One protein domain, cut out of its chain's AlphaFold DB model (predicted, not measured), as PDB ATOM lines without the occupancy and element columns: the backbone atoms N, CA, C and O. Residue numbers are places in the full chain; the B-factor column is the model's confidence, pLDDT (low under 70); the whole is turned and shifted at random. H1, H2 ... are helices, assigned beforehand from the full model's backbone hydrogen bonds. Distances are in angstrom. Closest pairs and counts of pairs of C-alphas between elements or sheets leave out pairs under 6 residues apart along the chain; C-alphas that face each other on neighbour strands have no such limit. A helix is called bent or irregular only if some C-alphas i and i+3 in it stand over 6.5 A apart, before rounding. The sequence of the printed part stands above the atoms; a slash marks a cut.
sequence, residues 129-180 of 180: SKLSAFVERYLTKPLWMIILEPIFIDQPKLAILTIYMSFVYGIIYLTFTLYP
ATOM      1  N   SER A 129     -21.824  -7.165  51.782       47.47
ATOM      2  CA  SER A 129     -22.316  -5.864  51.281       47.47
ATOM      3  C   SER A 129     -21.664  -5.508  49.942       47.47
ATOM      4  O   SER A 129     -20.624  -4.859  49.861       47.47
ATOM      5  N   LYS A 130     -22.240  -6.067  48.874       65.44
ATOM      6  CA  LYS A 130     -21.552  -6.495  47.643       65.44
ATOM      7  C   LYS A 130     -21.245  -5.445  46.568       65.44
ATOM      8  O   LYS A 130     -20.649  -5.820  45.572       65.44
ATOM      9  N   LEU A 131     -21.576  -4.167  46.734       58.47
ATOM     10  CA  LEU A 131     -21.229  -3.135  45.738       58.47
ATOM     11  C   LEU A 131     -20.997  -1.763  46.375       58.47
ATOM     12  O   LEU A 131     -20.026  -1.106  46.019       58.47
ATOM     13  N   SER A 132     -21.797  -1.359  47.372       59.28
ATOM     14  CA  SER A 132     -21.596  -0.055  48.022       59.28
ATOM     15  C   SER A 132     -20.304  -0.006  48.837       59.28
ATOM     16  O   SER A 132     -19.575   0.964  48.713       59.28
ATOM     17  N   ALA A 133     -19.943  -1.068  49.568       61.47
ATOM     18  CA  ALA A 133     -18.677  -1.123  50.305       61.47
ATOM     19  C   ALA A 133     -17.455  -1.259  49.377       61.47
ATOM     20  O   ALA A 133     -16.351  -0.845  49.731       61.47
ATOM     21  N   PHE A 134     -17.640  -1.827  48.180       64.44
ATOM     22  CA  PHE A 134     -16.602  -1.864  47.149       64.44
ATOM     23  C   PHE A 134     -16.389  -0.466  46.563       64.44
ATOM     24  O   PHE A 134     -15.263   0.018  46.539       64.44
ATOM     25  N   VAL A 135     -17.467   0.226  46.185       63.75
ATOM     26  CA  VAL A 135     -17.416   1.619  45.722       63.75
ATOM     27  C   VAL A 135     -16.851   2.531  46.815       63.75
ATOM     28  O   VAL A 135     -15.947   3.315  46.552       63.75
ATOM     29  N   GLU A 136     -17.272   2.364  48.062       65.06
ATOM     30  CA  GLU A 136     -16.781   3.159  49.186       65.06
ATOM     31  C   GLU A 136     -15.274   2.982  49.413       65.06
ATOM     32  O   GLU A 136     -14.515   3.936  49.607       65.06
ATOM     33  N   ARG A 137     -14.802   1.739  49.322       62.12
ATOM     34  CA  ARG A 137     -13.408   1.400  49.606       62.12
ATOM     35  C   ARG A 137     -12.460   1.624  48.425       62.12
ATOM     36  O   ARG A 137     -11.292   1.900  48.678       62.12
ATOM     37  N   TYR A 138     -12.937   1.516  47.185       66.00
ATOM     38  CA  TYR A 138     -12.121   1.656  45.969       66.00
ATOM     39  C   TYR A 138     -12.305   2.982  45.228       66.00
ATOM     40  O   TYR A 138     -11.405   3.359  44.491       66.00
ATOM     41  N   LEU A 139     -13.424   3.691  45.391       67.44
ATOM     42  CA  LEU A 139     -13.644   5.013  44.788       67.44
ATOM     43  C   LEU A 139     -13.611   6.105  45.854       67.44
ATOM     44  O   LEU A 139     -12.907   7.096  45.695       67.44
ATOM     45  N   THR A 140     -14.310   5.923  46.971       66.81
ATOM     46  CA  THR A 140     -14.487   7.007  47.949       66.81
ATOM     47  C   THR A 140     -13.228   7.231  48.781       66.81
ATOM     48  O   THR A 140     -12.818   8.373  48.949       66.81
ATOM     49  N   LYS A 141     -12.533   6.169  49.213       67.69
ATOM     50  CA  LYS A 141     -11.223   6.291  49.882       67.69
ATOM     51  C   LYS A 141     -10.133   6.984  49.047       67.69
ATOM     52  O   LYS A 141      -9.529   7.910  49.577       67.69
ATOM     53  N   PRO A 142      -9.854   6.590  47.790       67.88
ATOM     54  CA  PRO A 142      -8.831   7.271  46.997       67.88
ATOM     55  C   PRO A 142      -9.225   8.699  46.616       67.88
ATOM     56  O   PRO A 142      -8.362   9.568  46.619       67.88
ATOM     57  N   LEU A 143     -10.509   8.983  46.362       71.50
ATOM     58  CA  LEU A 143     -10.965  10.359  46.129       71.50
ATOM     59  C   LEU A 143     -10.813  11.233  47.381       71.50
ATOM     60  O   LEU A 143     -10.356  12.368  47.276       71.50
ATOM     61  N   TRP A 144     -11.125  10.700  48.565       70.31
ATOM     62  CA  TRP A 144     -10.882  11.404  49.824       70.31
ATOM     63  C   TRP A 144      -9.388  11.591  50.109       70.31
ATOM     64  O   TRP A 144      -9.013  12.681  50.519       70.31
ATOM     65  N   MET A 145      -8.530  10.603  49.825       68.19
ATOM     66  CA  MET A 145      -7.069  10.772  49.910       68.19
ATOM     67  C   MET A 145      -6.564  11.881  48.981       68.19
ATOM     68  O   MET A 145      -5.728  12.674  49.388       68.19
ATOM     69  N   ILE A 146      -7.084  11.983  47.755       69.50
ATOM     70  CA  ILE A 146      -6.671  13.029  46.803       69.50
ATOM     71  C   ILE A 146      -7.107  14.429  47.270       69.50
ATOM     72  O   ILE A 146      -6.391  15.399  47.026       69.50
ATOM     73  N   ILE A 147      -8.277  14.550  47.909       69.00
ATOM     74  CA  ILE A 147      -8.893  15.845  48.245       69.00
ATOM     75  C   ILE A 147      -8.530  16.333  49.658       69.00
ATOM     76  O   ILE A 147      -8.310  17.529  49.836       69.00
ATOM     77  N   LEU A 148      -8.500  15.451  50.663       60.62
ATOM     78  CA  LEU A 148      -8.328  15.829  52.075       60.62
ATOM     79  C   LEU A 148      -6.904  15.680  52.604       60.62
ATOM     80  O   LEU A 148      -6.533  16.432  53.499       60.62
ATOM     81  N   GLU A 149      -6.127  14.734  52.082       61.12
ATOM     82  CA  GLU A 149      -4.738  14.520  52.484       61.12
ATOM     83  C   GLU A 149      -3.842  14.972  51.330       61.12
ATOM     84  O   GLU A 149      -3.417  14.150  50.514       61.12
ATOM     85  N   PRO A 150      -3.541  16.277  51.187       60.12
ATOM     86  CA  PRO A 150      -2.483  16.670  50.280       60.12
ATOM     87  C   PRO A 150      -1.223  15.929  50.728       60.12
ATOM     88  O   PRO A 150      -0.619  16.262  51.744       60.12
ATOM     89  N   ILE A 151      -0.827  14.917  49.952       60.16
ATOM     90  CA  ILE A 151       0.378  14.088  50.132       60.16
ATOM     91  C   ILE A 151       1.614  14.962  50.424       60.16
ATOM     92  O   ILE A 151       2.543  14.541  51.108       60.16
ATOM     93  N   PHE A 152       1.597  16.205  49.937       54.72
ATOM     94  CA  PHE A 152       2.607  17.230  50.166       54.72
ATOM     95  C   PHE A 152       2.680  17.785  51.602       54.72
ATOM     96  O   PHE A 152       3.767  18.188  52.010       54.72
ATOM     97  N   ILE A 153       1.576  17.824  52.358       56.59
ATOM     98  CA  ILE A 153       1.516  18.391  53.718       56.59
ATOM     99  C   ILE A 153       1.705  17.300  54.782       56.59
ATOM    100  O   ILE A 153       2.521  17.485  55.681       56.59
ATOM    101  N   ASP A 154       1.029  16.150  54.664       62.34
ATOM    102  CA  ASP A 154       1.102  15.089  55.689       62.34
ATOM    103  C   ASP A 154       2.383  14.246  55.621       62.34
ATOM    104  O   ASP A 154       2.818  13.674  56.622       62.34
ATOM    105  N   GLN A 155       3.019  14.148  54.449       62.69
ATOM    106  CA  GLN A 155       4.232  13.353  54.248       62.69
ATOM    107  C   GLN A 155       5.327  14.207  53.586       62.69
ATOM    108  O   GLN A 155       5.580  14.070  52.384       62.69
ATOM    109  N   PRO A 156       6.068  15.040  54.347       66.38
ATOM    110  CA  PRO A 156       7.098  15.925  53.785       66.38
ATOM    111  C   PRO A 156       8.202  15.165  53.028       66.38
ATOM    112  O   PRO A 156       8.847  15.708  52.132       66.38
ATOM    113  N   LYS A 157       8.388  13.873  53.329       73.19
ATOM    114  CA  LYS A 157       9.320  12.986  52.618       73.19
ATOM    115  C   LYS A 157       8.897  12.726  51.165       73.19
ATOM    116  O   LYS A 157       9.757  12.662  50.289       73.19
ATOM    117  N   LEU A 158       7.595  12.600  50.894       71.44
ATOM    118  CA  LEU A 158       7.083  12.360  49.540       71.44
ATOM    119  C   LEU A 158       7.137  13.623  48.678       71.44
ATOM    120  O   LEU A 158       7.404  13.515  47.483       71.44
ATOM    121  N   ALA A 159       6.946  14.808  49.265       76.38
ATOM    122  CA  ALA A 159       7.045  16.082  48.548       76.38
ATOM    123  C   ALA A 159       8.428  16.267  47.901       76.38
ATOM    124  O   ALA A 159       8.532  16.544  46.706       76.38
ATOM    125  N   ILE A 160       9.493  16.034  48.674       81.44
ATOM    126  CA  ILE A 160      10.882  16.152  48.207       81.44
ATOM    127  C   ILE A 160      11.165  15.127  47.103       81.44
ATOM    128  O   ILE A 160      11.736  15.473  46.067       81.44
ATOM    129  N   LEU A 161      10.714  13.881  47.285       83.31
ATOM    130  CA  LEU A 161      10.872  12.828  46.281       83.31
ATOM    131  C   LEU A 161      10.114  13.149  44.985       83.31
ATOM    132  O   LEU A 161      10.626  12.899  43.900       83.31
ATOM    133  N   THR A 162       8.918  13.727  45.083       84.56
ATOM    134  CA  THR A 162       8.089  14.072  43.918       84.56
ATOM    135  C   THR A 162       8.693  15.230  43.129       84.56
ATOM    136  O   THR A 162       8.726  15.176  41.902       84.56
ATOM    137  N   ILE A 163       9.236  16.246  43.810       88.44
ATOM    138  CA  ILE A 163       9.971  17.347  43.166       88.44
ATOM    139  C   ILE A 163      11.221  16.811  42.460       88.44
ATOM    140  O   ILE A 163      11.464  17.152  41.303       88.44
ATOM    141  N   TYR A 164      11.973  15.928  43.123       89.94
ATOM    142  CA  TYR A 164      13.133  15.269  42.526       89.94
ATOM    143  C   TYR A 164      12.750  14.454  41.282       89.94
ATOM    144  O   TYR A 164      13.343  14.638  40.221       89.94
ATOM    145  N   MET A 165      11.719  13.609  41.378       86.50
ATOM    146  CA  MET A 165      11.235  12.814  40.248       86.50
ATOM    147  C   MET A 165      10.746  13.702  39.100       86.50
ATOM    148  O   MET A 165      11.108  13.452  37.957       86.50
ATOM    149  N   SER A 166       9.985  14.762  39.386       88.62
ATOM    150  CA  SER A 166       9.520  15.725  38.377       88.62
ATOM    151  C   SER A 166      10.687  16.347  37.605       88.62
ATOM    152  O   SER A 166      10.675  16.375  36.375       88.62
ATOM    153  N   PHE A 167      11.739  16.763  38.315       93.19
ATOM    154  CA  PHE A 167      12.944  17.309  37.696       93.19
ATOM    155  C   PHE A 167      13.660  16.282  36.804       93.19
ATOM    156  O   PHE A 167      13.990  16.584  35.657       93.19
ATOM    157  N   VAL A 168      13.840  15.048  37.290       89.88
ATOM    158  CA  VAL A 168      14.457  13.954  36.522       89.88
ATOM    159  C   VAL A 168      13.648  13.635  35.261       89.88
ATOM    160  O   VAL A 168      14.214  13.570  34.171       89.88
ATOM    161  N   TYR A 169      12.324  13.495  35.373       85.88
ATOM    162  CA  TYR A 169      11.460  13.249  34.217       85.88
ATOM    163  C   TYR A 169      11.473  14.419  33.230       85.88
ATOM    164  O   TYR A 169      11.511  14.181  32.024       85.88
ATOM    165  N   GLY A 170      11.506  15.665  33.709       88.69
ATOM    166  CA  GLY A 170      11.652  16.844  32.854       88.69
ATOM    167  C   GLY A 170      12.910  16.777  31.986       88.69
ATOM    168  O   GLY A 170      12.833  16.991  30.777       88.69
ATOM    169  N   ILE A 171      14.049  16.390  32.572       88.69
ATOM    170  CA  ILE A 171      15.307  16.196  31.834       88.69
ATOM    171  C   ILE A 171      15.180  15.057  30.814       88.69
ATOM    172  O   ILE A 171      15.605  15.217  29.669       88.69
ATOM    173  N   ILE A 172      14.578  13.923  31.188       84.81
ATOM    174  CA  ILE A 172      14.406  12.770  30.285       84.81
ATOM    175  C   ILE A 172      13.544  13.144  29.068       84.81
ATOM    176  O   ILE A 172      13.927  12.858  27.936       84.81
ATOM    177  N   TYR A 173      12.417  13.831  29.266       82.12
ATOM    178  CA  TYR A 173      11.543  14.231  28.157       82.12
ATOM    179  C   TYR A 173      12.152  15.324  27.271       82.12
ATOM    180  O   TYR A 173      11.997  15.278  26.048       82.12
ATOM    181  N   LEU A 174      12.892  16.275  27.856       85.25
ATOM    182  CA  LEU A 174      13.690  17.235  27.083       85.25
ATOM    183  C   LEU A 174      14.729  16.515  26.221       85.25
ATOM    184  O   LEU A 174      14.890  16.843  25.049       85.25
ATOM    185  N   THR A 175      15.375  15.490  26.778       82.25
ATOM    186  CA  THR A 175      16.341  14.650  26.062       82.25
ATOM    187  C   THR A 175      15.672  13.950  24.876       82.25
ATOM    188  O   THR A 175      16.158  14.070  23.758       82.25
ATOM    189  N   PHE A 176      14.509  13.315  25.054       76.56
ATOM    190  CA  PHE A 176      13.770  12.692  23.942       76.56
ATOM    191  C   PHE A 176      13.301  13.669  22.861       76.56
ATOM    192  O   PHE A 176      13.081  13.257  21.732       76.56
ATOM    193  N   THR A 177      13.151  14.952  23.189       76.44
ATOM    194  CA  THR A 177      12.810  15.988  22.202       76.44
ATOM    195  C   THR A 177      14.050  16.485  21.446       76.44
ATOM    196  O   THR A 177      13.942  16.934  20.309       76.44
ATOM    197  N   LEU A 178      15.230  16.419  22.073       80.75
ATOM    198  CA  LEU A 178      16.511  16.854  21.505       80.75
ATOM    199  C   LEU A 178      17.145  15.819  20.567       80.75
ATOM    200  O   LEU A 178      17.868  16.212  19.652       80.75
ATOM    201  N   TYR A 179      16.905  14.527  20.790       68.56
ATOM    202  CA  TYR A 179      17.375  13.462  19.904       68.56
ATOM    203  C   TYR A 179      16.293  13.145  18.853       68.56
ATOM    204  O   TYR A 179      15.231  12.658  19.244       68.56
ATOM    205  N   PRO A 180      16.526  13.446  17.559       58.69
ATOM    206  CA  PRO A 180      15.587  13.139  16.478       58.69
ATOM    207  C   PRO A 180      15.467  11.635  16.182       58.69
ATOM    208  O   PRO A 180      16.466  10.899  16.372       58.69
TER     209      PRO A 180
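What this domain is: This is residues 129 to 180 of the 180 residues of the protein "MFS domain-containing protein" of Colletotrichum sublineola (UniProt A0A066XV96). Two long helices, H1 and H3, form the arms of a wide, open V, and the short helix H2 sits at its corner. The arms have no contact with each other; residues 129 to 149, with H1, and residues 163 to 180, with most of H3, stand free. The printed part has 52 residues with three named helices, H1, H2 and H3 in that order, and no named strand; the class is all helix. The whole is extended, with a radius of gyration of the C-alphas of 17.6 A, and flat, spanning 54 by 29 by 13 A.

How they stand to each other: H1, residues 132 to 148, and H2, residues 151 to 154, meet only through their link, which is tight. H2 and H3, residues 156 to 178, touch only at the corner by their tight link, H3 with residues 158 to 159 alone; their closest C-alphas, those of Phe 152 and Ala 159, are 4.9 A apart. H1 and H3 are apart. Of the O i to N i+4 pairs, 11 of 13 are within hydrogen-bond range in H1 and 18 of 19 in H3; H2 is too short for such a pair, and its one O i to N i+3 pair is not within range.

Where its parts are: H1 begins at C-alpha 132, (-21.596, -0.055, 48.022), and is 21.1 A long from first to last C-alpha. It has a kink of 33 degrees near residue 142 and is neither bent nor irregular, but only just: C-alphas 138 and 141 are 6.1 A apart. H2 is 5.7 A long. H3, 33.6 A long, ends at C-alpha 178, (16.511, 16.854, 21.505).

The domain as a whole: The C-alphas of Ser 129 and Pro 180, the two farthest apart, are 54.9 A from each other. The printed part has no cut and no long link, and Pro 180 is the chain's last residue. The mean pLDDT of the printed part is 72.0; residues 129 to 142, 145 to 156 and 179 to 180 are under 70.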